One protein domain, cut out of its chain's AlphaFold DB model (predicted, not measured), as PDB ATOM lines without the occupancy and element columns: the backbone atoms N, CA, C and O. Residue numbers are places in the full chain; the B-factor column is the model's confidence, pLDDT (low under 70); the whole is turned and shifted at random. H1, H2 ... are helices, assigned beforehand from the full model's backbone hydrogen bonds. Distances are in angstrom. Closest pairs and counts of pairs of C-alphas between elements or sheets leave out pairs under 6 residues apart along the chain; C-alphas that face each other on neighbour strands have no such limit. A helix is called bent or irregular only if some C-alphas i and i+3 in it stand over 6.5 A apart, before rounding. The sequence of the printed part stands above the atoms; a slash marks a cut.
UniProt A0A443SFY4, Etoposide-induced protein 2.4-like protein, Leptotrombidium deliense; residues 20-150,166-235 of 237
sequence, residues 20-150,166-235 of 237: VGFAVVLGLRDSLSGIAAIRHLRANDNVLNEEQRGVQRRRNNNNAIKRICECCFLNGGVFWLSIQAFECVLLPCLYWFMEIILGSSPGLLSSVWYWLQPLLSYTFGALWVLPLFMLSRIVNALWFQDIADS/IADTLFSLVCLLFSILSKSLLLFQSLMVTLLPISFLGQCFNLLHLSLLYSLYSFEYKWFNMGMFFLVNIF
ATOM      1  N   VAL A  20      17.921 160.507 120.989       86.12
ATOM      2  CA  VAL A  20      18.196 159.198 121.602       86.12
ATOM      3  C   VAL A  20      18.895 158.275 120.605       86.12
ATOM      4  O   VAL A  20      19.911 157.676 120.945       86.12
ATOM      5  N   GLY A  21      18.419 158.207 119.358       87.75
ATOM      6  CA  GLY A  21      19.060 157.412 118.308       87.75
ATOM      7  C   GLY A  21      20.505 157.845 118.041       87.75
ATOM      8  O   GLY A  21      21.399 157.006 117.966       87.75
ATOM      9  N   PHE A  22      20.755 159.155 117.973       91.00
ATOM     10  CA  PHE A  22      22.100 159.705 117.797       91.00
ATOM     11  C   PHE A  22      23.021 159.384 118.988       91.00
ATOM     12  O   PHE A  22      24.163 158.969 118.785       91.00
ATOM     13  N   ALA A  23      22.514 159.492 120.221       88.75
ATOM     14  CA  ALA A  23      23.259 159.142 121.431       88.75
ATOM     15  C   ALA A  23      23.614 157.645 121.494       88.75
ATOM     16  O   ALA A  23      24.732 157.293 121.869       88.75
ATOM     17  N   VAL A  24      22.705 156.760 121.072       92.31
ATOM     18  CA  VAL A  24      22.953 155.308 121.017       92.31
ATOM     19  C   VAL A  24      24.031 154.966 119.985       92.31
ATOM     20  O   VAL A  24      24.922 154.170 120.274       92.31
ATOM     21  N   VAL A  25      23.997 155.585 118.801       90.69
ATOM     22  CA  VAL A  25      25.006 155.352 117.751       90.69
ATOM     23  C   VAL A  25      26.388 155.844 118.185       90.69
ATOM     24  O   VAL A  25      27.376 155.140 117.971       90.69
ATOM     25  N   LEU A  26      26.466 157.008 118.836       90.25
ATOM     26  CA  LEU A  26      27.712 157.503 119.428       90.25
ATOM     27  C   LEU A  26      28.234 156.561 120.518       90.25
ATOM     28  O   LEU A  26      29.395 156.167 120.468       90.25
ATOM     29  N   GLY A  27      27.368 156.110 121.431       92.25
ATOM     30  CA  GLY A  27      27.752 155.162 122.480       92.25
ATOM     31  C   GLY A  27      28.260 153.823 121.930       92.25
ATOM     32  O   GLY A  27      29.241 153.274 122.433       92.25
ATOM     33  N   LEU A  28      27.648 153.312 120.857       93.12
ATOM     34  CA  LEU A  28      28.115 152.100 120.173       93.12
ATOM     35  C   LEU A  28      29.468 152.311 119.488       93.12
ATOM     36  O   LEU A  28      30.345 151.453 119.593       93.12
ATOM     37  N   ARG A  29      29.663 153.454 118.819       93.38
ATOM     38  CA  ARG A  29      30.942 153.810 118.188       93.38
ATOM     39  C   ARG A  29      32.071 153.908 119.218       93.38
ATOM     40  O   ARG A  29      33.162 153.386 118.970       93.38
ATOM     41  N   ASP A  30      31.812 154.539 120.357       90.25
ATOM     42  CA  ASP A  30      32.802 154.711 121.423       90.25
ATOM     43  C   ASP A  30      33.121 153.376 122.105       90.25
ATOM     44  O   ASP A  30      34.288 153.067 122.352       90.25
ATOM     45  N   SER A  31      32.114 152.519 122.301       93.06
ATOM     46  CA  SER A  31      32.295 151.159 122.822       93.06
ATOM     47  C   SER A  31      33.162 150.293 121.898       93.06
ATOM     48  O   SER A  31      34.123 149.662 122.343       93.06
ATOM     49  N   LEU A  32      32.898 150.318 120.586       93.25
ATOM     50  CA  LEU A  32      33.704 149.594 119.597       93.25
ATOM     51  C   LEU A  32      35.144 150.120 119.533       93.25
ATOM     52  O   LEU A  32      36.085 149.324 119.473       93.25
ATOM     53  N   SER A  33      35.323 151.441 119.605       91.81
ATOM     54  CA  SER A  33      36.650 152.073 119.635       91.81
ATOM     55  C   SER A  33      37.423 151.698 120.905       91.81
ATOM     56  O   SER A  33      38.611 151.382 120.832       91.81
ATOM     57  N   GLY A  34      36.745 151.633 122.055       92.69
ATOM     58  CA  GLY A  34      37.322 151.175 123.319       92.69
ATOM     59  C   GLY A  34      37.755 149.707 123.280       92.69
ATOM     60  O   GLY A  34      38.871 149.375 123.682       92.69
ATOM     61  N   ILE A  35      36.924 148.818 122.725       91.81
ATOM     62  CA  ILE A  35      37.255 147.391 122.569       91.81
ATOM     63  C   ILE A  35      38.462 147.205 121.638       91.81
ATOM     64  O   ILE A  35      39.348 146.394 121.928       91.81
ATOM     65  N   ALA A  36      38.519 147.956 120.534       92.75
ATOM     66  CA  ALA A  36      39.648 147.924 119.610       92.75
ATOM     67  C   ALA A  36      40.949 148.398 120.284       92.75
ATOM     68  O   ALA A  36      41.977 147.728 120.162       92.75
ATOM     69  N   ALA A  37      40.893 149.483 121.064       93.62
ATOM     70  CA  ALA A  37      42.039 150.001 121.807       93.62
ATOM     71  C   ALA A  37      42.561 149.000 122.854       93.62
ATOM     72  O   ALA A  37      43.764 148.754 122.928       93.62
ATOM     73  N   ILE A  38      41.670 148.350 123.614       93.12
ATOM     74  CA  ILE A  38      42.053 147.332 124.610       93.12
ATOM     75  C   ILE A  38      42.701 146.118 123.937       93.12
ATOM     76  O   ILE A  38      43.703 145.597 124.432       93.12
ATOM     77  N   ARG A  39      42.163 145.666 122.797       90.81
ATOM     78  CA  ARG A  39      42.778 144.576 122.023       90.81
ATOM     79  C   ARG A  39      44.173 144.946 121.532       90.81
ATOM     80  O   ARG A  39      45.070 144.116 121.644       90.81
ATOM     81  N   HIS A  40      44.363 146.169 121.046       90.25
ATOM     82  CA  HIS A  40      45.668 146.643 120.586       90.25
ATOM     83  C   HIS A  40      46.683 146.745 121.735       90.25
ATOM     84  O   HIS A  40      47.816 146.289 121.600       90.25
ATOM     85  N   LEU A  41      46.274 147.269 122.895       90.62
ATOM     86  CA  LEU A  41      47.127 147.330 124.087       90.62
ATOM     87  C   LEU A  41      47.532 145.935 124.569       90.62
ATOM     88  O   LEU A  41      48.702 145.709 124.855       90.62
ATOM     89  N   ARG A  42      46.593 144.983 124.598       89.00
ATOM     90  CA  ARG A  42      46.887 143.598 124.987       89.00
ATOM     91  C   ARG A  42      47.804 142.899 123.977       89.00
ATOM     92  O   ARG A  42      48.659 142.121 124.382       89.00
ATOM     93  N   ALA A  43      47.648 143.174 122.682       89.88
ATOM     94  CA  ALA A  43      48.548 142.655 121.656       89.88
ATOM     95  C   ALA A  43      49.978 143.195 121.834       89.88
ATOM     96  O   ALA A  43      50.918 142.405 121.861       89.88
ATOM     97  N   ASN A  44      50.138 144.506 122.044       91.31
ATOM     98  CA  ASN A  44      51.446 145.109 122.315       91.31
ATOM     99  C   ASN A  44      52.075 144.598 123.617       91.31
ATOM    100  O   ASN A  44      53.267 144.309 123.637       91.31
ATOM    101  N   ASP A  45      51.292 144.448 124.686       86.31
ATOM    102  CA  ASP A  45      51.781 143.914 125.961       86.31
ATOM    103  C   ASP A  45      52.249 142.457 125.822       86.31
ATOM    104  O   ASP A  45      53.290 142.076 126.353       86.31
ATOM    105  N   ASN A  46      51.542 141.641 125.034       80.19
ATOM    106  CA  ASN A  46      51.978 140.280 124.725       80.19
ATOM    107  C   ASN A  46      53.303 140.270 123.950       80.19
ATOM    108  O   ASN A  46      54.198 139.510 124.309       80.19
ATOM    109  N   VAL A  47      53.451 141.128 122.934       86.69
ATOM    110  CA  VAL A  47      54.688 141.234 122.139       86.69
ATOM    111  C   VAL A  47      55.863 141.679 123.012       86.69
ATOM    112  O   VAL A  47      56.911 141.039 122.987       86.69
ATOM    113  N   LEU A  48      55.681 142.711 123.841       84.81
ATOM    114  CA  LEU A  48      56.709 143.191 124.769       84.81
ATOM    115  C   LEU A  48      57.090 142.121 125.794       84.81
ATOM    116  O   LEU A  48      58.273 141.913 126.058       84.81
ATOM    117  N   ASN A  49      56.111 141.404 126.349       78.00
ATOM    118  CA  ASN A  49      56.367 140.305 127.274       78.00
ATOM    119  C   ASN A  49      57.111 139.144 126.600       78.00
ATOM    120  O   ASN A  49      57.987 138.538 127.221       78.00
ATOM    121  N   GLU A  50      56.798 138.815 125.345       79.12
ATOM    122  CA  GLU A  50      57.526 137.793 124.587       79.12
ATOM    123  C   GLU A  50      58.954 138.227 124.249       79.12
ATOM    124  O   GLU A  50      59.884 137.441 124.452       79.12
ATOM    125  N   GLU A  51      59.158 139.477 123.828       80.69
ATOM    126  CA  GLU A  51      60.492 140.041 123.610       80.69
ATOM    127  C   GLU A  51      61.313 140.026 124.901       80.69
ATOM    128  O   GLU A  51      62.435 139.515 124.919       80.69
ATOM    129  N   GLN A  52      60.743 140.499 126.012       77.31
ATOM    130  CA  GLN A  52      61.410 140.501 127.313       77.31
ATOM    131  C   GLN A  52      61.740 139.085 127.788       77.31
ATOM    132  O   GLN A  52      62.851 138.839 128.266       77.31
ATOM    133  N   ARG A  53      60.832 138.117 127.605       75.50
ATOM    134  CA  ARG A  53      61.105 136.698 127.891       75.50
ATOM    135  C   ARG A  53      62.218 136.147 127.003       75.50
ATOM    136  O   ARG A  53      63.068 135.409 127.499       75.50
ATOM    137  N   GLY A  54      62.246 136.505 125.720       74.94
ATOM    138  CA  GLY A  54      63.287 136.104 124.771       74.94
ATOM    139  C   GLY A  54      64.665 136.656 125.141       74.94
ATOM    140  O   GLY A  54      65.642 135.902 125.195       74.94
ATOM    141  N   VAL A  55      64.736 137.947 125.472       77.25
ATOM    142  CA  VAL A  55      65.953 138.629 125.938       77.25
ATOM    143  C   VAL A  55      66.437 138.028 127.256       77.25
ATOM    144  O   VAL A  55      67.613 137.679 127.375       77.25
ATOM    145  N   GLN A  56      65.537 137.819 128.221       74.75
ATOM    146  CA  GLN A  56      65.872 137.211 129.509       74.75
ATOM    147  C   GLN A  56      66.372 135.769 129.343       74.75
ATOM    148  O   GLN A  56      67.369 135.384 129.954       74.75
ATOM    149  N   ARG A  57      65.741 134.976 128.467       69.94
ATOM    150  CA  ARG A  57      66.161 133.600 128.164       69.94
ATOM    151  C   ARG A  57      67.539 133.556 127.501       69.94
ATOM    152  O   ARG A  57      68.371 132.746 127.905       69.94
ATOM    153  N   ARG A  58      67.810 134.440 126.530       73.44
ATOM    154  CA  ARG A  58      69.142 134.581 125.910       73.44
ATOM    155  C   ARG A  58      70.200 134.993 126.931       73.44
ATOM    156  O   ARG A  58      71.267 134.389 126.967       73.44
ATOM    157  N   ARG A  59      69.898 135.973 127.788       74.19
ATOM    158  CA  ARG A  59      70.806 136.438 128.844       74.19
ATOM    159  C   ARG A  59      71.127 135.325 129.840       74.19
ATOM    160  O   ARG A  59      72.297 135.106 130.132       74.19
ATOM    161  N   ASN A  60      70.121 134.581 130.301       66.31
ATOM    162  CA  ASN A  60      70.324 133.438 131.193       66.31
ATOM    163  C   ASN A  60      71.155 132.329 130.534       66.31
ATOM    164  O   ASN A  60      72.046 131.789 131.182       66.31
ATOM    165  N   ASN A  61      70.923 132.028 129.252       67.69
ATOM    166  CA  ASN A  61      71.704 131.025 128.524       67.69
ATOM    167  C   ASN A  61      73.176 131.439 128.368       67.69
ATOM    168  O   ASN A  61      74.077 130.662 128.667       67.69
ATOM    169  N   ASN A  62      73.431 132.689 127.971       72.94
ATOM    170  CA  ASN A  62      74.793 133.209 127.837       72.94
ATOM    171  C   ASN A  62      75.514 133.254 129.185       72.94
ATOM    172  O   ASN A  62      76.690 132.907 129.266       72.94
ATOM    173  N   ASN A  63      74.800 133.633 130.248       71.69
ATOM    174  CA  ASN A  63      75.333 133.577 131.599       71.69
ATOM    175  C   ASN A  63      75.678 132.136 131.966       71.69
ATOM    176  O   ASN A  63      76.805 131.903 132.371       71.69
ATOM    177  N   ALA A  64      74.781 131.169 131.764       66.69
ATOM    178  CA  ALA A  64      75.039 129.759 132.045       66.69
ATOM    179  C   ALA A  64      76.265 129.223 131.290       66.69
ATOM    180  O   ALA A  64      77.124 128.606 131.906       66.69
ATOM    181  N   ILE A  65      76.398 129.510 129.992       69.75
ATOM    182  CA  ILE A  65      77.538 129.058 129.178       69.75
ATOM    183  C   ILE A  65      78.845 129.699 129.637       69.75
ATOM    184  O   ILE A  65      79.818 128.984 129.863       69.75
ATOM    185  N   LYS A  66      78.876 131.031 129.809       73.69
ATOM    186  CA  LYS A  66      80.065 131.747 130.309       73.69
ATOM    187  C   LYS A  66      80.539 131.115 131.606       73.69
ATOM    188  O   LYS A  66      81.710 130.820 131.801       73.69
ATOM    189  N   ARG A  67      79.569 130.884 132.467       67.75
ATOM    190  CA  ARG A  67      79.759 130.350 133.778       67.75
ATOM    191  C   ARG A  67      80.229 128.867 133.779       67.75
ATOM    192  O   ARG A  67      81.100 128.506 134.563       67.75
ATOM    193  N   ILE A  68      79.697 128.021 132.888       70.38
ATOM    194  CA  ILE A  68      80.182 126.644 132.649       70.38
ATOM    195  C   ILE A  68      81.624 126.679 132.139       70.38
ATOM    196  O   ILE A  68      82.451 125.895 132.587       70.38
ATOM    197  N   CYS A  69      81.941 127.599 131.230       70.56
ATOM    198  CA  CYS A  69      83.283 127.744 130.678       70.56
ATOM    199  C   CYS A  69      84.293 128.181 131.752       70.56
ATOM    200  O   CYS A  69      85.369 127.601 131.853       70.56
ATOM    201  N   GLU A  70      83.915 129.136 132.601       73.44
ATOM    202  CA  GLU A  70      84.708 129.599 133.745       73.44
ATOM    203  C   GLU A  70      84.960 128.466 134.748       73.44
ATOM    204  O   GLU A  70      86.094 128.238 135.165       73.44
ATOM    205  N   CYS A  71      83.930 127.672 135.034       68.12
ATOM    206  CA  CYS A  71      84.030 126.438 135.804       68.12
ATOM    207  C   CYS A  71      84.977 125.413 135.151       68.12
ATOM    208  O   CYS A  71      85.838 124.866 135.835       68.12
ATOM    209  N   CYS A  72      84.845 125.137 133.851       69.75
ATOM    210  CA  CYS A  72      85.703 124.185 133.144       69.75
ATOM    211  C   CYS A  72      87.163 124.638 133.141       69.75
ATOM    212  O   CYS A  72      88.054 123.820 133.360       69.75
ATOM    213  N   PHE A  73      87.404 125.929 132.922       74.69
ATOM    214  CA  PHE A  73      88.742 126.498 132.905       74.69
ATOM    215  C   PHE A  73      89.380 126.480 134.295       74.69
ATOM    216  O   PHE A  73      90.516 126.041 134.434       74.69
ATOM    217  N   LEU A  74      88.648 126.890 135.332       72.19
ATOM    218  CA  LEU A  74      89.161 126.904 136.701       72.19
ATOM    219  C   LEU A  74      89.322 125.493 137.258       72.19
ATOM    220  O   LEU A  74      90.390 125.166 137.757       72.19
ATOM    221  N   ASN A  75      88.316 124.626 137.133       72.38
ATOM    222  CA  ASN A  75      88.422 123.258 137.632       72.38
ATOM    223  C   ASN A  75      89.464 122.480 136.826       72.38
ATOM    224  O   ASN A  75      90.410 121.962 137.404       72.38
ATOM    225  N   GLY A  76      89.349 122.438 135.496       75.62
ATOM    226  CA  GLY A  76      90.302 121.722 134.648       75.62
ATOM    227  C   GLY A  76      91.722 122.269 134.776       75.62
ATOM    228  O   GLY A  76      92.660 121.494 134.930       75.62
ATOM    229  N   GLY A  77      91.873 123.594 134.787       80.25
ATOM    230  CA  GLY A  77      93.160 124.268 134.918       80.25
ATOM    231  C   GLY A  77      93.812 124.046 136.278       80.25
ATOM    232  O   GLY A  77      94.971 123.652 136.320       80.25
ATOM    233  N   VAL A  78      93.084 124.228 137.386       82.06
ATOM    234  CA  VAL A  78      93.622 123.991 138.738       82.06
ATOM    235  C   VAL A  78      93.991 122.522 138.921       82.06
ATOM    236  O   VAL A  78      95.067 122.237 139.439       82.06
ATOM    237  N   PHE A  79      93.164 121.586 138.442       82.31
ATOM    238  CA  PHE A  79      93.490 120.159 138.481       82.31
ATOM    239  C   PHE A  79      94.747 119.827 137.701       82.31
ATOM    240  O   PHE A  79      95.662 119.194 138.226       82.31
ATOM    241  N   TRP A  80      94.776 120.256 136.447       83.62
ATOM    242  CA  TRP A  80      95.865 119.949 135.545       83.62
ATOM    243  C   TRP A  80      97.174 120.586 136.018       83.62
ATOM    244  O   TRP A  80      98.178 119.887 136.117       83.62
ATOM    245  N   LEU A  81      97.155 121.860 136.424       85.94
ATOM    246  CA  LEU A  81      98.318 122.537 137.002       85.94
ATOM    247  C   LEU A  81      98.767 121.894 138.312       85.94
ATOM    248  O   LEU A  81      99.964 121.776 138.542       85.94
ATOM    249  N   SER A  82      97.836 121.455 139.160       86.12
ATOM    250  CA  SER A  82      98.185 120.793 140.416       86.12
ATOM    251  C   SER A  82      98.873 119.449 140.181       86.12
ATOM    252  O   SER A  82      99.843 119.148 140.872       86.12
ATOM    253  N   ILE A  83      98.396 118.655 139.219       87.06
ATOM    254  CA  ILE A  83      99.024 117.381 138.841       87.06
ATOM    255  C   ILE A  83     100.385 117.644 138.194       87.06
ATOM    256  O   ILE A  83     101.374 117.029 138.576       87.06
ATOM    257  N   GLN A  84     100.463 118.609 137.276       87.94
ATOM    258  CA  GLN A  84     101.704 118.968 136.596       87.94
ATOM    259  C   GLN A  84     102.769 119.483 137.575       87.94
ATOM    260  O   GLN A  84     103.935 119.108 137.474       87.94
ATOM    261  N   ALA A  85     102.385 120.318 138.543       89.81
ATOM    262  CA  ALA A  85     103.289 120.796 139.584       89.81
ATOM    263  C   ALA A  85     103.775 119.647 140.480       89.81
ATOM    264  O   ALA A  85     104.944 119.615 140.858       89.81
ATOM    265  N   PHE A  86     102.915 118.679 140.794       90.25
ATOM    266  CA  PHE A  86     103.308 117.514 141.581       90.25
ATOM    267  C   PHE A  86     104.305 116.622 140.823       90.25
ATOM    268  O   PHE A  86     105.401 116.370 141.322       90.25
ATOM    269  N   GLU A  87     103.964 116.217 139.599       87.19
ATOM    270  CA  GLU A  87     104.761 115.289 138.783       87.19
ATOM    271  C   GLU A  87     106.072 115.907 138.281       87.19
ATOM    272  O   GLU A  87     107.123 115.273 138.333       87.19
ATOM    273  N   CYS A  88     106.042 117.156 137.811       88.50
ATOM    274  CA  CYS A  88     107.195 117.768 137.147       88.50
ATOM    275  C   CYS A  88     108.014 118.709 138.027       88.50
ATOM    276  O   CYS A  88     109.114 119.080 137.625       88.50
ATOM    277  N   VAL A  89     107.510 119.116 139.196       89.94
ATOM    278  CA  VAL A  89     108.249 120.004 140.107       89.94
ATOM    279  C   VAL A  89     108.492 119.321 141.442       89.94
ATOM    280  O   VAL A  89     109.642 119.188 141.851       89.94
ATOM    281  N   LEU A  90     107.439 118.854 142.117       89.25
ATOM    282  CA  LEU A  90     107.565 118.339 143.479       89.25
ATOM    283  C   LEU A  90     108.346 117.021 143.532       89.25
ATOM    284  O   LEU A  90     109.301 116.930 144.294       89.25
ATOM    285  N   LEU A  91     107.979 116.031 142.714       89.38
ATOM    286  CA  LEU A  91     108.673 114.739 142.623       89.38
ATOM    287  C   LEU A  91     110.174 114.882 142.301       89.38
ATOM    288  O   LEU A  91     110.985 114.394 143.091       89.38
ATOM    289  N   PRO A  92     110.589 115.573 141.220       88.81
ATOM    290  CA  PRO A  92     112.012 115.742 140.920       88.81
ATOM    291  C   PRO A  92     112.755 116.585 141.967       88.81
ATOM    292  O   PRO A  92     113.906 116.283 142.272       88.81
ATOM    293  N   CYS A  93     112.113 117.589 142.576       90.06
ATOM    294  CA  CYS A  93     112.712 118.358 143.673       90.06
ATOM    295  C   CYS A  93     112.948 117.489 144.920       90.06
ATOM    296  O   CYS A  93     114.014 117.551 145.531       90.06
ATOM    297  N   LEU A  94     111.984 116.634 145.272       90.69
ATOM    298  CA  LEU A  94     112.100 115.721 146.409       90.69
ATOM    299  C   LEU A  94     113.176 114.654 146.169       90.69
ATOM    300  O   LEU A  94     113.914 114.313 147.092       90.69
ATOM    301  N   TYR A  95     113.284 114.158 144.934       89.31
ATOM    302  CA  TYR A  95     114.353 113.246 144.528       89.31
ATOM    303  C   TYR A  95     115.730 113.904 144.678       89.31
ATOM    304  O   TYR A  95     116.615 113.344 145.321       89.31
ATOM    305  N   TRP A  96     115.881 115.129 144.165       90.12
ATOM    306  CA  TRP A  96     117.121 115.899 144.274       90.12
ATOM    307  C   TRP A  96     117.498 116.199 145.734       90.12
ATOM    308  O   TRP A  96     118.652 116.067 146.131       90.12
ATOM    309  N   PHE A  97     116.519 116.531 146.577       89.69
ATOM    310  CA  PHE A  97     116.739 116.728 148.010       89.69
ATOM    311  C   PHE A  97     117.214 115.450 148.718       89.69
ATOM    312  O   PHE A  97     118.116 115.500 149.556       89.69
ATOM    313  N   MET A  98     116.649 114.292 148.362       86.38
ATOM    314  CA  MET A  98     117.096 113.000 148.890       86.38
ATOM    315  C   MET A  98     118.525 112.664 148.458       86.38
ATOM    316  O   MET A  98     119.286 112.130 149.263       86.38
ATOM    317  N   GLU A  99     118.913 113.022 147.232       88.56
ATOM    318  CA  GLU A  99     120.284 112.866 146.734       88.56
ATOM    319  C   GLU A  99     121.297 113.678 147.563       88.56
ATOM    320  O   GLU A  99     122.391 113.192 147.857       88.56
ATOM    321  N   ILE A 100     120.912 114.874 148.026       88.31
ATOM    322  CA  ILE A 100     121.742 115.722 148.899       88.31
ATOM    323  C   ILE A 100     121.915 115.107 150.296       88.31
ATOM    324  O   ILE A 100     123.018 115.134 150.840       88.31
ATOM    325  N   ILE A 101     120.845 114.565 150.893       86.25
ATOM    326  CA  ILE A 101     120.881 114.051 152.275       86.25
ATOM    327  C   ILE A 101     121.556 112.680 152.364       86.25
ATOM    328  O   ILE A 101     122.362 112.454 153.265       86.25
ATOM    329  N   LEU A 102     121.209 111.749 151.470       83.75
ATOM    330  CA  LEU A 102     121.714 110.369 151.515       83.75
ATOM    331  C   LEU A 102     123.095 110.228 150.851       83.75
ATOM    332  O   LEU A 102     123.742 109.184 150.980       83.75
ATOM    333  N   GLY A 103     123.548 111.268 150.143       72.19
ATOM    334  CA  GLY A 103     124.733 111.229 149.294       72.19
ATOM    335  C   GLY A 103     124.546 110.296 148.093       72.19
ATOM    336  O   GLY A 103     123.602 109.509 148.030       72.19
ATOM    337  N   SER A 104     125.474 110.342 147.135       73.38
ATOM    338  CA  SER A 104     125.409 109.603 145.861       73.38
ATOM    339  C   SER A 104     125.544 108.074 145.985       73.38
ATOM    340  O   SER A 104     126.070 107.440 145.077       73.38
ATOM    341  N   SER A 105     125.121 107.459 147.095       80.81
ATOM    342  CA  SER A 105     125.073 106.007 147.274       80.81
ATOM    343  C   SER A 105     123.877 105.430 146.491       80.81
ATOM    344  O   SER A 105     122.733 105.468 146.955       80.81
ATOM    345  N   PRO A 106     124.099 104.886 145.276       75.62
ATOM    346  CA  PRO A 106     123.022 104.677 144.307       75.62
ATOM    347  C   PRO A 106     122.042 103.578 144.742       75.62
ATOM    348  O   PRO A 106     120.865 103.622 144.397       75.62
ATOM    349  N   GLY A 107     122.500 102.615 145.550       83.00
ATOM    350  CA  GLY A 107     121.655 101.538 146.067       83.00
ATOM    351  C   GLY A 107     120.640 101.999 147.116       83.00
ATOM    352  O   GLY A 107     119.483 101.587 147.065       83.00
ATOM    353  N   LEU A 108     121.039 102.878 148.043       84.12
ATOM    354  CA  LEU A 108     120.174 103.326 149.138       84.12
ATOM    355  C   LEU A 108     119.077 104.272 148.625       84.12
ATOM    356  O   LEU A 108     117.903 104.082 148.948       84.12
ATOM    357  N   LEU A 109     119.447 105.231 147.768       87.56
ATOM    358  CA  LEU A 109     118.517 106.180 147.147       87.56
ATOM    359  C   LEU A 109     117.432 105.452 146.344       87.56
ATOM    360  O   LEU A 109     116.244 105.723 146.518       87.56
ATOM    361  N   SER A 110     117.826 104.480 145.515       86.69
ATOM    362  CA  SER A 110     116.882 103.728 144.683       86.69
ATOM    363  C   SER A 110     115.931 102.863 145.517       86.69
ATOM    364  O   SER A 110     114.751 102.757 145.185       86.69
ATOM    365  N   SER A 111     116.414 102.284 146.623       89.00
ATOM    366  CA  SER A 111     115.592 101.457 147.513       89.00
ATOM    367  C   SER A 111     114.542 102.274 148.269       89.00
ATOM    368  O   SER A 111     113.399 101.836 148.391       89.00
ATOM    369  N   VAL A 112     114.908 103.462 148.766       89.12
ATOM    370  CA  VAL A 112     113.977 104.358 149.474       89.12
ATOM    371  C   VAL A 112     112.971 104.969 148.496       89.12
ATOM    372  O   VAL A 112     111.771 104.990 148.777       89.12
ATOM    373  N   TRP A 113     113.433 105.409 147.323       91.06
ATOM    374  CA  TRP A 113     112.582 106.028 146.308       91.06
ATOM    375  C   TRP A 113     111.492 105.086 145.779       91.06
ATOM    376  O   TRP A 113     110.352 105.516 145.614       91.06
ATOM    377  N   TYR A 114     111.807 103.797 145.596       90.44
ATOM    378  CA  TYR A 114     110.868 102.788 145.086       90.44
ATOM    379  C   TYR A 114     109.558 102.701 145.887       90.44
ATOM    380  O   TYR A 114     108.492 102.514 145.305       90.44
ATOM    381  N   TRP A 115     109.617 102.867 147.212       90.38
ATOM    382  CA  TRP A 115     108.429 102.852 148.078       90.38
ATOM    383  C   TRP A 115     107.875 104.251 148.345       90.38
ATOM    384  O   TRP A 115     106.663 104.423 148.480       90.38
ATOM    385  N   LEU A 116     108.749 105.259 148.410       88.50
ATOM    386  CA  LEU A 116     108.358 106.631 148.712       88.50
ATOM    387  C   LEU A 116     107.559 107.267 147.571       88.50
ATOM    388  O   LEU A 116     106.537 107.893 147.837       88.50
ATOM    389  N   GLN A 117     107.987 107.079 146.318       88.50
ATOM    390  CA  GLN A 117     107.313 107.627 145.139       88.50
ATOM    391  C   GLN A 117     105.827 107.220 145.072       88.50
ATOM    392  O   GLN A 117     104.978 108.115 145.065       88.50
ATOM    393  N   PRO A 118     105.461 105.920 145.066       87.44
ATOM    394  CA  PRO A 118     104.056 105.527 144.996       87.44
ATOM    395  C   PRO A 118     103.264 105.974 146.231       87.44
ATOM    396  O   PRO A 118     102.118 106.397 146.091       87.44
ATOM    397  N   LEU A 119     103.864 105.953 147.427       89.75
ATOM    398  CA  LEU A 119     103.213 106.437 148.648       89.75
ATOM    399  C   LEU A 119     102.848 107.925 148.541       89.75
ATOM    400  O   LEU A 119     101.733 108.313 148.898       89.75
ATOM    401  N   LEU A 120     103.759 108.751 148.025       88.19
ATOM    402  CA  LEU A 120     103.534 110.179 147.822       88.19
ATOM    403  C   LEU A 120     102.455 110.426 146.766       88.19
ATOM    404  O   LEU A 120     101.539 111.208 147.013       88.19
ATOM    405  N   SER A 121     102.522 109.732 145.624       87.81
ATOM    406  CA  SER A 121     101.538 109.864 144.542       87.81
ATOM    407  C   SER A 121     100.132 109.451 144.982       87.81
ATOM    408  O   SER A 121      99.170 110.174 144.719       87.81
ATOM    409  N   TYR A 122      99.986 108.337 145.711       88.12
ATOM    410  CA  TYR A 122      98.682 107.916 146.233       88.12
ATOM    411  C   TYR A 122      98.143 108.879 147.290       88.12
ATOM    412  O   TYR A 122      96.957 109.214 147.267       88.12
ATOM    413  N   THR A 123      99.004 109.367 148.185       86.81
ATOM    414  CA  THR A 123      98.615 110.313 149.239       86.81
ATOM    415  C   THR A 123      98.193 111.656 148.646       86.81
ATOM    416  O   THR A 123      97.167 112.205 149.041       86.81
ATOM    417  N   PHE A 124      98.923 112.162 147.651       87.56
ATOM    418  CA  PHE A 124      98.561 113.374 146.918       87.56
ATOM    419  C   PHE A 124      97.240 113.206 146.155       87.56
ATOM    420  O   PHE A 124      96.344 114.045 146.257       87.56
ATOM    421  N   GLY A 125      97.064 112.082 145.457       82.06
ATOM    422  CA  GLY A 125      95.803 111.760 144.793       82.06
ATOM    423  C   GLY A 125      94.615 111.743 145.763       82.06
ATOM    424  O   GLY A 125      93.582 112.355 145.496       82.06
ATOM    425  N   ALA A 126      94.771 111.091 146.916       78.50
ATOM    426  CA  ALA A 126      93.696 110.901 147.887       78.50
ATOM    427  C   ALA A 126      93.399 112.132 148.758       78.50
ATOM    428  O   ALA A 126      92.235 112.389 149.051       78.50
ATOM    429  N   LEU A 127      94.419 112.882 149.189       79.81
ATOM    430  CA  LEU A 127      94.262 113.999 150.132       79.81
ATOM    431  C   LEU A 127      94.204 115.372 149.464       79.81
ATOM    432  O   LEU A 127      93.765 116.328 150.099       79.81
ATOM    433  N   TRP A 128      94.619 115.490 148.202       84.06
ATOM    434  CA  TRP A 128      94.630 116.771 147.496       84.06
ATOM    435  C   TRP A 128      93.705 116.770 146.284       84.06
ATOM    436  O   TRP A 128      92.736 117.531 146.229       84.06
ATOM    437  N   VAL A 129      93.952 115.864 145.338       79.50
ATOM    438  CA  VAL A 129      93.204 115.814 144.074       79.50
ATOM    439  C   VAL A 129      91.744 115.415 144.327       79.50
ATOM    440  O   VAL A 129      90.822 116.072 143.843       79.50
ATOM    441  N   LEU A 130      91.501 114.384 145.134       72.44
ATOM    442  CA  LEU A 130      90.149 113.889 145.397       72.44
ATOM    443  C   LEU A 130      89.267 114.894 146.179       72.44
ATOM    444  O   LEU A 130      88.128 115.116 145.757       72.44
ATOM    445  N   PRO A 131      89.748 115.584 147.232       70.31
ATOM    446  CA  PRO A 131      88.982 116.632 147.907       70.31
ATOM    447  C   PRO A 131      88.717 117.853 147.031       70.31
ATOM    448  O   PRO A 131      87.582 118.329 147.002       70.31
ATOM    449  N   LEU A 132      89.704 118.318 146.251       75.81
ATOM    450  CA  LEU A 132      89.472 119.368 145.253       75.81
ATOM    451  C   LEU A 132      88.367 118.947 144.273       75.81
ATOM    452  O   LEU A 132      87.599 119.785 143.799       75.81
ATOM    453  N   PHE A 133      88.276 117.649 143.949       74.12
ATOM    454  CA  PHE A 133      87.385 117.168 142.892       74.12
ATOM    455  C   PHE A 133      85.955 117.144 143.415       74.12
ATOM    456  O   PHE A 133      85.017 117.564 142.735       74.12
ATOM    457  N   MET A 134      85.806 116.739 144.675       66.50
ATOM    458  CA  MET A 134      84.556 116.863 145.411       66.50
ATOM    459  C   MET A 134      84.134 118.330 145.565       66.50
ATOM    460  O   MET A 134      82.968 118.647 145.331       66.50
ATOM    461  N   LEU A 135      85.066 119.240 145.873       68.38
ATOM    462  CA  LEU A 135      84.778 120.673 146.002       68.38
ATOM    463  C   LEU A 135      84.290 121.278 144.675       68.38
ATOM    464  O   LEU A 135      83.269 121.964 144.644       68.38
ATOM    465  N   SER A 136      84.967 120.946 143.571       71.88
ATOM    466  CA  SER A 136      84.569 121.279 142.195       71.88
ATOM    467  C   SER A 136      83.131 120.844 141.912       71.88
ATOM    468  O   SER A 136      82.318 121.636 141.436       71.88
ATOM    469  N   ARG A 137      82.759 119.612 142.284       66.19
ATOM    470  CA  ARG A 137      81.388 119.118 142.095       66.19
ATOM    471  C   ARG A 137      80.348 119.890 142.906       66.19
ATOM    472  O   ARG A 137      79.266 120.136 142.381       66.19
ATOM    473  N   ILE A 138      80.661 120.289 144.138       62.03
ATOM    474  CA  ILE A 138      79.754 121.084 144.982       62.03
ATOM    475  C   ILE A 138      79.560 122.485 144.396       62.03
ATOM    476  O   ILE A 138      78.423 122.931 144.255       62.03
ATOM    477  N   VAL A 139      80.645 123.157 144.001       64.88
ATOM    478  CA  VAL A 139      80.582 124.481 143.359       64.88
ATOM    479  C   VAL A 139      79.760 124.405 142.075       64.88
ATOM    480  O   VAL A 139      78.858 125.215 141.879       64.88
ATOM    481  N   ASN A 140      79.987 123.382 141.249       67.88
ATOM    482  CA  ASN A 140      79.236 123.184 140.012       67.88
ATOM    483  C   ASN A 140      77.748 122.942 140.297       67.88
ATOM    484  O   ASN A 140      76.898 123.505 139.613       67.88
ATOM    485  N   ALA A 141      77.416 122.164 141.329       63.31
ATOM    486  CA  ALA A 141      76.035 121.901 141.723       63.31
ATOM    487  C   ALA A 141      75.309 123.163 142.220       63.31
ATOM    488  O   ALA A 141      74.227 123.466 141.720       63.31
ATOM    489  N   LEU A 142      75.918 123.927 143.135       59.84
ATOM    490  CA  LEU A 142      75.363 125.193 143.642       59.84
ATOM    491  C   LEU A 142      75.101 126.177 142.509       59.84
ATOM    492  O   LEU A 142      74.102 126.887 142.471       59.84
ATOM    493  N   TRP A 143      75.998 126.172 141.542       65.62
ATOM    494  CA  TRP A 143      75.955 127.068 140.422       65.62
ATOM    495  C   TRP A 143      74.896 126.681 139.378       65.62
ATOM    496  O   TRP A 143      74.193 127.547 138.853       65.62
ATOM    497  N   PHE A 144      74.738 125.385 139.088       64.75
ATOM    498  CA  PHE A 144      73.625 124.885 138.275       64.75
ATOM    499  C   PHE A 144      72.279 125.103 138.962       64.75
ATOM    500  O   PHE A 144      71.290 125.383 138.283       64.75
ATOM    501  N   GLN A 145      72.252 125.030 140.289       60.34
ATOM    502  CA  GLN A 145      71.066 125.307 141.082       60.34
ATOM    503  C   GLN A 145      70.661 126.779 141.023       60.34
ATOM    504  O   GLN A 145      69.498 127.076 140.774       60.34
ATOM    505  N   ASP A 146      71.625 127.690 141.091       60.84
ATOM    506  CA  ASP A 146      71.399 129.128 140.933       60.84
ATOM    507  C   ASP A 146      70.857 129.476 139.524       60.84
ATOM    508  O   ASP A 146      69.946 130.293 139.358       60.84
ATOM    509  N   ILE A 147      71.354 128.788 138.484       65.50
ATOM    510  CA  ILE A 147      70.836 128.898 137.108       65.50
ATOM    511  C   ILE A 147      69.402 128.357 137.020       65.50
ATOM    512  O   ILE A 147      68.543 129.021 136.432       65.50
ATOM    513  N   ALA A 148      69.128 127.188 137.603       63.12
ATOM    514  CA  ALA A 148      67.796 126.594 137.621       63.12
ATOM    515  C   ALA A 148      66.795 127.506 138.348       63.12
ATOM    516  O   ALA A 148      65.758 127.848 137.781       63.12
ATOM    517  N   ASP A 149      67.133 128.001 139.536       61.97
ATOM    518  CA  ASP A 149      66.278 128.903 140.309       61.97
ATOM    519  C   ASP A 149      66.013 130.214 139.559       61.97
ATOM    520  O   ASP A 149      64.875 130.687 139.497       61.97
ATOM    521  N   SER A 150      67.024 130.772 138.885       60.34
ATOM    522  CA  SER A 150      66.846 131.958 138.036       60.34
ATOM    523  C   SER A 150      65.932 131.719 136.823       60.34
ATOM    524  O   SER A 150      65.294 132.660 136.344       60.34
ATOM    525  N   ILE A 166      56.814 114.376 156.646       54.34
ATOM    526  CA  ILE A 166      57.268 113.058 157.111       54.34
ATOM    527  C   ILE A 166      57.161 112.009 155.994       54.34
ATOM    528  O   ILE A 166      58.126 111.292 155.729       54.34
ATOM    529  N   ALA A 167      56.032 111.953 155.280       59.25
ATOM    530  CA  ALA A 167      55.875 111.059 154.128       59.25
ATOM    531  C   ALA A 167      56.851 111.424 152.993       59.25
ATOM    532  O   ALA A 167      57.495 110.541 152.423       59.25
ATOM    533  N   ASP A 168      57.049 112.725 152.754       62.25
ATOM    534  CA  ASP A 168      58.036 113.230 151.801       62.25
ATOM    535  C   ASP A 168      59.463 112.848 152.209       62.25
ATOM    536  O   ASP A 168      60.271 112.496 151.352       62.25
ATOM    537  N   THR A 169      59.790 112.868 153.508       63.31
ATOM    538  CA  THR A 169      61.126 112.472 153.979       63.31
ATOM    539  C   THR A 169      61.396 110.986 153.797       63.31
ATOM    540  O   THR A 169      62.494 110.640 153.379       63.31
ATOM    541  N   LEU A 170      60.416 110.107 154.037       68.19
ATOM    542  CA  LEU A 170      60.597 108.662 153.854       68.19
ATOM    543  C   LEU A 170      60.745 108.299 152.373       68.19
ATOM    544  O   LEU A 170      61.667 107.570 152.010       68.19
ATOM    545  N   PHE A 171      59.896 108.857 151.506       69.81
ATOM    546  CA  PHE A 171      60.012 108.664 150.060       69.81
ATOM    547  C   PHE A 171      61.331 109.233 149.516       69.81
ATOM    548  O   PHE A 171      62.036 108.565 148.757       69.81
ATOM    549  N   SER A 172      61.717 110.432 149.963       70.19
ATOM    550  CA  SER A 172      62.996 111.043 149.599       70.19
ATOM    551  C   SER A 172      64.192 110.228 150.093       70.19
ATOM    552  O   SER A 172      65.195 110.169 149.390       70.19
ATOM    553  N   LEU A 173      64.108 109.591 151.265       69.81
ATOM    554  CA  LEU A 173      65.178 108.755 151.814       69.81
ATOM    555  C   LEU A 173      65.333 107.463 151.011       69.81
ATOM    556  O   LEU A 173      66.451 107.106 150.648       69.81
ATOM    557  N   VAL A 174      64.228 106.800 150.657       74.44
ATOM    558  CA  VAL A 174      64.247 105.611 149.788       74.44
ATOM    559  C   VAL A 174      64.811 105.952 148.407       74.44
ATOM    560  O   VAL A 174      65.644 105.217 147.878       74.44
ATOM    561  N   CYS A 175      64.417 107.092 147.837       71.94
ATOM    562  CA  CYS A 175      64.926 107.556 146.548       71.94
ATOM    563  C   CYS A 175      66.424 107.913 146.614       71.94
ATOM    564  O   CYS A 175      67.189 107.549 145.722       71.94
ATOM    565  N   LEU A 176      66.866 108.551 147.706       73.00
ATOM    566  CA  LEU A 176      68.271 108.862 147.972       73.00
ATOM    567  C   LEU A 176      69.104 107.581 148.134       73.00
ATOM    568  O   LEU A 176      70.179 107.479 147.548       73.00
ATOM    569  N   LEU A 177      68.593 106.575 148.847       74.81
ATOM    570  CA  LEU A 177      69.245 105.272 148.991       74.81
ATOM    571  C   LEU A 177      69.368 104.553 147.640       74.81
ATOM    572  O   LEU A 177      70.439 104.046 147.310       74.81
ATOM    573  N   PHE A 178      68.299 104.549 146.841       74.62
ATOM    574  CA  PHE A 178      68.298 103.967 145.499       74.62
ATOM    575  C   PHE A 178      69.299 104.670 144.572       74.62
ATOM    576  O   PHE A 178      70.083 104.006 143.897       74.62
ATOM    577  N   SER A 179      69.343 106.005 144.597       77.81
ATOM    578  CA  SER A 179      70.320 106.800 143.848       77.81
ATOM    579  C   SER A 179      71.762 106.463 144.242       77.81
ATOM    580  O   SER A 179      72.601 106.208 143.371       77.81
ATOM    581  N   ILE A 180      72.058 106.419 145.545       76.56
ATOM    582  CA  ILE A 180      73.388 106.055 146.052       76.56
ATOM    583  C   ILE A 180      73.760 104.644 145.596       76.56
ATOM    584  O   ILE A 180      74.883 104.431 145.133       76.56
ATOM    585  N   LEU A 181      72.824 103.696 145.670       80.69
ATOM    586  CA  LEU A 181      73.043 102.320 145.242       80.69
ATOM    587  C   LEU A 181      73.340 102.235 143.739       80.69
ATOM    588  O   LEU A 181      74.341 101.634 143.353       80.69
ATOM    589  N   SER A 182      72.538 102.885 142.889       80.44
ATOM    590  CA  SER A 182      72.757 102.903 141.436       80.44
ATOM    591  C   SER A 182      74.100 103.529 141.055       80.44
ATOM    592  O   SER A 182      74.821 102.968 140.232       80.44
ATOM    593  N   LYS A 183      74.482 104.657 141.672       81.62
ATOM    594  CA  LYS A 183      75.782 105.306 141.425       81.62
ATOM    595  C   LYS A 183      76.948 104.425 141.862       81.62
ATOM    596  O   LYS A 183      77.936 104.324 141.140       81.62
ATOM    597  N   SER A 184      76.823 103.780 143.019       78.50
ATOM    598  CA  SER A 184      77.867 102.911 143.571       78.50
ATOM    599  C   SER A 184      78.069 101.660 142.717       78.50
ATOM    600  O   SER A 184      79.207 101.303 142.428       78.50
ATOM    601  N   LEU A 185      76.984 101.039 142.244       85.38
ATOM    602  CA  LEU A 185      77.035  99.902 141.317       85.38
ATOM    603  C   LEU A 185      77.737 100.265 140.006       85.38
ATOM    604  O   LEU A 185      78.577  99.512 139.519       85.38
ATOM    605  N   LEU A 186      77.425 101.435 139.455       82.12
ATOM    606  CA  LEU A 186      77.967 101.875 138.171       82.12
ATOM    607  C   LEU A 186      79.450 102.279 138.281       82.12
ATOM    608  O   LEU A 186      80.235 101.984 137.383       82.12
ATOM    609  N   LEU A 187      79.855 102.861 139.417       83.62
ATOM    610  CA  LEU A 187      81.262 103.081 139.783       83.62
ATOM    611  C   LEU A 187      82.027 101.764 139.963       83.62
ATOM    612  O   LEU A 187      83.134 101.619 139.446       83.62
ATOM    613  N   PHE A 188      81.433 100.795 140.662       83.62
ATOM    614  CA  PHE A 188      82.033  99.480 140.871       83.62
ATOM    615  C   PHE A 188      82.234  98.729 139.548       83.62
ATOM    616  O   PHE A 188      83.301  98.166 139.311       83.62
ATOM    617  N   GLN A 189      81.255  98.785 138.642       84.75
ATOM    618  CA  GLN A 189      81.381  98.209 137.305       84.75
ATOM    619  C   GLN A 189      82.493  98.888 136.491       84.75
ATOM    620  O   GLN A 189      83.274  98.195 135.845       84.75
ATOM    621  N   SER A 190      82.629 100.216 136.582       83.00
ATOM    622  CA  SER A 190      83.744 100.969 135.982       83.00
ATOM    623  C   SER A 190      85.107 100.455 136.463       83.00
ATOM    624  O   SER A 190      86.021 100.242 135.664       83.00
ATOM    625  N   LEU A 191      85.237 100.192 137.767       82.69
ATOM    626  CA  LEU A 191      86.465  99.660 138.360       82.69
ATOM    627  C   LEU A 191      86.769  98.242 137.854       82.69
ATOM    628  O   LEU A 191      87.890  97.970 137.432       82.69
ATOM    629  N   MET A 192      85.763  97.363 137.824       80.56
ATOM    630  CA  MET A 192      85.889  95.999 137.289       80.56
ATOM    631  C   MET A 192      86.266  95.985 135.803       80.56
ATOM    632  O   MET A 192      87.095  95.183 135.383       80.56
ATOM    633  N   VAL A 193      85.717  96.907 135.012       83.69
ATOM    634  CA  VAL A 193      86.061  97.072 133.592       83.69
ATOM    635  C   VAL A 193      87.528  97.473 133.404       83.69
ATOM    636  O   VAL A 193      88.154  97.082 132.422       83.69
ATOM    637  N   THR A 194      88.103  98.193 134.367       75.88
ATOM    638  CA  THR A 194      89.514  98.609 134.332       75.88
ATOM    639  C   THR A 194      90.475  97.446 134.637       75.88
ATOM    640  O   THR A 194      91.651  97.526 134.297       75.88
ATOM    641  N   LEU A 195      89.983  96.340 135.218       78.50
ATOM    642  CA  LEU A 195      90.751  95.101 135.416       78.50
ATOM    643  C   LEU A 195      90.806  94.207 134.162       78.50
ATOM    644  O   LEU A 195      91.550  93.224 134.158       78.50
ATOM    645  N   LEU A 196      90.038  94.499 133.103       79.31
ATOM    646  CA  LEU A 196      90.106  93.701 131.880       79.31
ATOM    647  C   LEU A 196      91.435  93.936 131.135       79.31
ATOM    648  O   LEU A 196      91.792  95.081 130.861       79.31
ATOM    649  N   PRO A 197      92.124  92.867 130.695       73.00
ATOM    650  CA  PRO A 197      93.405  92.969 129.990       73.00
ATOM    651  C   PRO A 197      93.282  93.527 128.560       73.00
ATOM    652  O   PRO A 197      94.291  93.793 127.911       73.00
ATOM    653  N   ILE A 198      92.059  93.716 128.046       78.81
ATOM    654  CA  ILE A 198      91.801  94.226 126.694       78.81
ATOM    655  C   ILE A 198      91.693  95.756 126.742       78.81
ATOM    656  O   ILE A 198      90.612  96.313 126.941       78.81
ATOM    657  N   SER A 199      92.824  96.435 126.548       74.75
ATOM    658  CA  SER A 199      92.992  97.869 126.831       74.75
ATOM    659  C   SER A 199      91.986  98.777 126.110       74.75
ATOM    660  O   SER A 199      91.456  99.702 126.717       74.75
ATOM    661  N   PHE A 200      91.671  98.506 124.839       78.94
ATOM    662  CA  PHE A 200      90.769  99.358 124.053       78.94
ATOM    663  C   PHE A 200      89.300  99.226 124.481       78.94
ATOM    664  O   PHE A 200      88.627 100.220 124.744       78.94
ATOM    665  N   LEU A 201      88.801  97.991 124.605       78.38
ATOM    666  CA  LEU A 201      87.423  97.737 125.035       78.38
ATOM    667  C   LEU A 201      87.206  98.197 126.482       78.38
ATOM    668  O   LEU A 201      86.194  98.837 126.762       78.38
ATOM    669  N   GLY A 202      88.173  97.952 127.374       80.06
ATOM    670  CA  GLY A 202      88.127  98.428 128.758       80.06
ATOM    671  C   GLY A 202      88.025  99.954 128.854       80.06
ATOM    672  O   GLY A 202      87.180 100.469 129.581       80.06
ATOM    673  N   GLN A 203      88.807 100.695 128.064       78.62
ATOM    674  CA  GLN A 203      88.733 102.161 128.022       78.62
ATOM    675  C   GLN A 203      87.384 102.669 127.497       78.62
ATOM    676  O   GLN A 203      86.795 103.565 128.103       78.62
ATOM    677  N   CYS A 204      86.858 102.075 126.421       78.25
ATOM    678  CA  CYS A 204      85.553 102.436 125.861       78.25
ATOM    679  C   CYS A 204      84.409 102.189 126.855       78.25
ATOM    680  O   CYS A 204      83.566 103.064 127.060       78.25
ATOM    681  N   PHE A 205      84.387 101.025 127.512       79.69
ATOM    682  CA  PHE A 205      83.370 100.711 128.515       79.69
ATOM    683  C   PHE A 205      83.515 101.573 129.773       79.69
ATOM    684  O   PHE A 205      82.506 102.023 130.310       79.69
ATOM    685  N   ASN A 206      84.739 101.878 130.214       80.38
ATOM    686  CA  ASN A 206      84.979 102.783 131.340       80.38
ATOM    687  C   ASN A 206      84.488 104.209 131.029       80.38
ATOM    688  O   ASN A 206      83.820 104.828 131.853       80.38
ATOM    689  N   LEU A 207      84.727 104.708 129.809       79.31
ATOM    690  CA  LEU A 207      84.194 105.992 129.342       79.31
ATOM    691  C   LEU A 207      82.657 105.988 129.311       79.31
ATOM    692  O   LEU A 207      82.020 106.948 129.753       79.31
ATOM    693  N   LEU A 208      82.054 104.901 128.823       77.56
ATOM    694  CA  LEU A 208      80.605 104.731 128.774       77.56
ATOM    695  C   LEU A 208      80.015 104.735 130.190       77.56
ATOM    696  O   LEU A 208      79.101 105.515 130.459       77.56
ATOM    697  N   HIS A 209      80.575 103.960 131.121       81.12
ATOM    698  CA  HIS A 209      80.141 103.949 132.519       81.12
ATOM    699  C   HIS A 209      80.289 105.319 133.174       81.12
ATOM    700  O   HIS A 209      79.345 105.819 133.784       81.12
ATOM    701  N   LEU A 210      81.423 105.985 132.983       77.06
ATOM    702  CA  LEU A 210      81.637 107.306 133.550       77.06
ATOM    703  C   LEU A 210      80.642 108.336 132.978       77.06
ATOM    704  O   LEU A 210      80.056 109.109 133.736       77.06
ATOM    705  N   SER A 211      80.369 108.307 131.669       75.50
ATOM    706  CA  SER A 211      79.379 109.193 131.035       75.50
ATOM    707  C   SER A 211      77.943 108.926 131.508       75.50
ATOM    708  O   SER A 211      77.204 109.875 131.786       75.50
ATOM    709  N   LEU A 212      77.560 107.657 131.696       72.62
ATOM    710  CA  LEU A 212      76.274 107.273 132.282       72.62
ATOM    711  C   LEU A 212      76.147 107.743 133.732       72.62
ATOM    712  O   LEU A 212      75.096 108.258 134.108       72.62
ATOM    713  N   LEU A 213      77.214 107.629 134.529       79.81
ATOM    714  CA  LEU A 213      77.242 108.127 135.903       79.81
ATOM    715  C   LEU A 213      76.976 109.639 135.930       79.81
ATOM    716  O   LEU A 213      76.110 110.099 136.672       79.81
ATOM    717  N   TYR A 214      77.679 110.413 135.098       72.81
ATOM    718  CA  TYR A 214      77.481 111.864 135.001       72.81
ATOM    719  C   TYR A 214      76.064 112.235 134.541       72.81
ATOM    720  O   TYR A 214      75.459 113.137 135.117       72.81
ATOM    721  N   SER A 215      75.509 111.508 133.569       69.00
ATOM    722  CA  SER A 215      74.130 111.698 133.104       69.00
ATOM    723  C   SER A 215      73.099 111.430 134.211       69.00
ATOM    724  O   SER A 215      72.185 112.229 134.425       69.00
ATOM    725  N   LEU A 216      73.291 110.360 134.995       74.56
ATOM    726  CA  LEU A 216      72.429 110.007 136.128       74.56
ATOM    727  C   LEU A 216      72.395 111.116 137.196       74.56
ATOM    728  O   LEU A 216      71.326 111.436 137.713       74.56
ATOM    729  N   TYR A 217      73.534 111.761 137.471       71.00
ATOM    730  CA  TYR A 217      73.593 112.926 138.367       71.00
ATOM    731  C   TYR A 217      72.748 114.107 137.858       71.00
ATOM    732  O   TYR A 217      72.057 114.752 138.647       71.00
ATOM    733  N   SER A 218      72.768 114.396 136.551       65.81
ATOM    734  CA  SER A 218      71.953 115.473 135.969       65.81
ATOM    735  C   SER A 218      70.457 115.155 135.994       65.81
ATOM    736  O   SER A 218      69.639 116.040 136.263       65.81
ATOM    737  N   PHE A 219      70.082 113.898 135.739       66.75
ATOM    738  CA  PHE A 219      68.682 113.485 135.798       66.75
ATOM    739  C   PHE A 219      68.122 113.514 137.211       66.75
ATOM    740  O   PHE A 219      67.001 113.973 137.393       66.75
ATOM    741  N   GLU A 220      68.904 113.121 138.209       67.50
ATOM    742  CA  GLU A 220      68.501 113.203 139.608       67.50
ATOM    743  C   GLU A 220      68.172 114.630 140.034       67.50
ATOM    744  O   GLU A 220      67.122 114.863 140.623       67.50
ATOM    745  N   TYR A 221      69.005 115.601 139.658       60.31
ATOM    746  CA  TYR A 221      68.729 117.006 139.946       60.31
ATOM    747  C   TYR A 221      67.391 117.464 139.333       60.31
ATOM    748  O   TYR A 221      66.568 118.113 139.984       60.31
ATOM    749  N   LYS A 222      67.121 117.058 138.087       61.75
ATOM    750  CA  LYS A 222      65.850 117.341 137.408       61.75
ATOM    751  C   LYS A 222      64.669 116.618 138.062       61.75
ATOM    752  O   LYS A 222      63.613 117.227 138.220       61.75
ATOM    753  N   TRP A 223      64.826 115.350 138.434       62.88
ATOM    754  CA  TRP A 223      63.786 114.554 139.082       62.88
ATOM    755  C   TRP A 223      63.483 115.034 140.495       62.88
ATOM    756  O   TRP A 223      62.314 115.049 140.852       62.88
ATOM    757  N   PHE A 224      64.462 115.506 141.267       63.03
ATOM    758  CA  PHE A 224      64.201 116.151 142.556       63.03
ATOM    759  C   PHE A 224      63.391 117.437 142.385       63.03
ATOM    760  O   PHE A 224      62.386 117.633 143.070       63.03
ATOM    761  N   ASN A 225      63.746 118.269 141.402       57.12
ATOM    762  CA  ASN A 225      62.991 119.484 141.094       57.12
ATOM    763  C   ASN A 225      61.573 119.180 140.567       57.12
ATOM    764  O   ASN A 225      60.613 119.864 140.922       57.12
ATOM    765  N   MET A 226      61.411 118.128 139.755       58.81
ATOM    766  CA  MET A 226      60.103 117.666 139.267       58.81
ATOM    767  C   MET A 226      59.284 116.941 140.343       58.81
ATOM    768  O   MET A 226      58.065 117.067 140.352       58.81
ATOM    769  N   GLY A 227      59.922 116.217 141.259       57.94
ATOM    770  CA  GLY A 227      59.295 115.494 142.365       57.94
ATOM    771  C   GLY A 227      58.740 116.443 143.422       57.94
ATOM    772  O   GLY A 227      57.607 116.266 143.856       57.94
ATOM    773  N   MET A 228      59.463 117.530 143.727       52.34
ATOM    774  CA  MET A 228      58.903 118.664 144.474       52.34
ATOM    775  C   MET A 228      57.688 119.275 143.761       52.34
ATOM    776  O   MET A 228      56.704 119.615 144.407       52.34
ATOM    777  N   PHE A 229      57.711 119.386 142.428       44.19
ATOM    778  CA  PHE A 229      56.580 119.917 141.660       44.19
ATOM    779  C   PHE A 229      55.363 118.971 141.636       44.19
ATOM    780  O   PHE A 229      54.226 119.428 141.751       44.19
ATOM    781  N   PHE A 230      55.583 117.659 141.529       43.88
ATOM    782  CA  PHE A 230      54.532 116.637 141.514       43.88
ATOM    783  C   PHE A 230      53.848 116.503 142.882       43.88
ATOM    784  O   PHE A 230      52.619 116.470 142.955       43.88
ATOM    785  N   LEU A 231      54.627 116.543 143.969       48.50
ATOM    786  CA  LEU A 231      54.112 116.566 145.341       48.50
ATOM    787  C   LEU A 231      53.349 117.846 145.686       48.50
ATOM    788  O   LEU A 231      52.436 117.801 146.501       48.50
ATOM    789  N   VAL A 232      53.676 118.986 145.075       47.44
ATOM    790  CA  VAL A 232      52.907 120.226 145.269       47.44
ATOM    791  C   VAL A 232      51.575 120.184 144.507       47.44
ATOM    792  O   VAL A 232      50.568 120.654 145.028       47.44
ATOM    793  N   ASN A 233      51.530 119.582 143.312       39.00
ATOM    794  CA  ASN A 233      50.330 119.562 142.460       39.00
ATOM    795  C   ASN A 233      49.282 118.503 142.832       39.00
ATOM    796  O   ASN A 233      48.094 118.782 142.728       39.00
ATOM    797  N   ILE A 234      49.682 117.309 143.285       47.47
ATOM    798  CA  ILE A 234      48.735 116.247 143.708       47.47
ATOM    799  C   ILE A 234      47.897 116.645 144.928       47.47
ATOM    800  O   ILE A 234      46.892 116.031 145.251       47.47
ATOM    801  N   PHE A 235      48.345 117.675 145.618       44.66
ATOM    802  CA  PHE A 235      48.047 117.924 147.012       44.66
ATOM    803  C   PHE A 235      47.601 119.374 147.252       44.66
ATOM    804  O   PHE A 235      47.437 119.774 148.409       44.66
TER     805      PHE A 235
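This is residues 20 to 150 and 166 to 235 of the 237 residues of the protein "Etoposide-induced protein 2.4-like protein" of Leptotrombidium deliense (UniProt A0A443SFY4). Two helical hairpins lie one over the other: a long one of H1 and H2, and a shorter one of H3 and H4 set at a slant beside it, with H4 on the side toward H2. H1 is much longer than its partner H2, and its residues 20 to 59 stick out as a bare arm that makes much of the length. The printed part has 201 residues, with four named helices in the order H1, H2, H3, H4 and no named strand; the class is all helix. The whole is extended, with a radius of gyration of the C-alphas of 31.0 A and spans of 122 by 40 by 38 A.

H1, residues 20 to 102, and H2, residues 106 to 150, form a helical hairpin. They touch, and their closest C-alphas, those of Asn 75 and Ser 136, are 6.3 A apart. They run opposite ways at a shallow tilt of 8 degrees. H2 has a kink of 30 degrees near residue 115. H3, residues 166 to 194, and H4, residues 199 to 233, form the other helical hairpin. They touch, with the C-alphas of Ser 190 and Asn 206 closest at 5.1 A. They too run opposite ways at a shallow tilt of 8 degrees. H4 has a kink of 26 degrees near residue 223. H2 and H4 are near each other, with 10 pairs of C-alphas within 10 A. H1 is apart from H3 and from H4, and H2 is apart from H3. In H3 and H4 every O i to N i+4 pair is within hydrogen-bond range; in H1 77 of 79 are, and in H2 36 of 41.

H1 begins at C-alpha 20, (18.196, 159.198, 121.602), and measures 118.3 A from first to last C-alpha. It is neither bent nor irregular, but only just: C-alphas 88 and 91 are 6.4 A apart. H2 measures 62.8 A and ends at C-alpha 150, (66.846, 131.958, 138.036). It too is neither bent nor irregular, but only just: C-alphas 127 and 130 are 6.3 A apart. H3 measures 42.0 A. H4 measures 50.3 A and ends at C-alpha 233, (50.330, 119.562, 142.460).

The two C-alphas farthest apart, those of Val 20 and Ser 105, are 122.1 A apart. Residues 151 to 165 are not printed, and C-alphas 150 and 166 are 28.5 A apart across this cut. The links H1 to H2 and H3 to H4 are tight. The mean pLDDT of the printed part is 77.4; 50 residues are under 70, among them residues 137 to 150, 166 to 171 and 218 to 235.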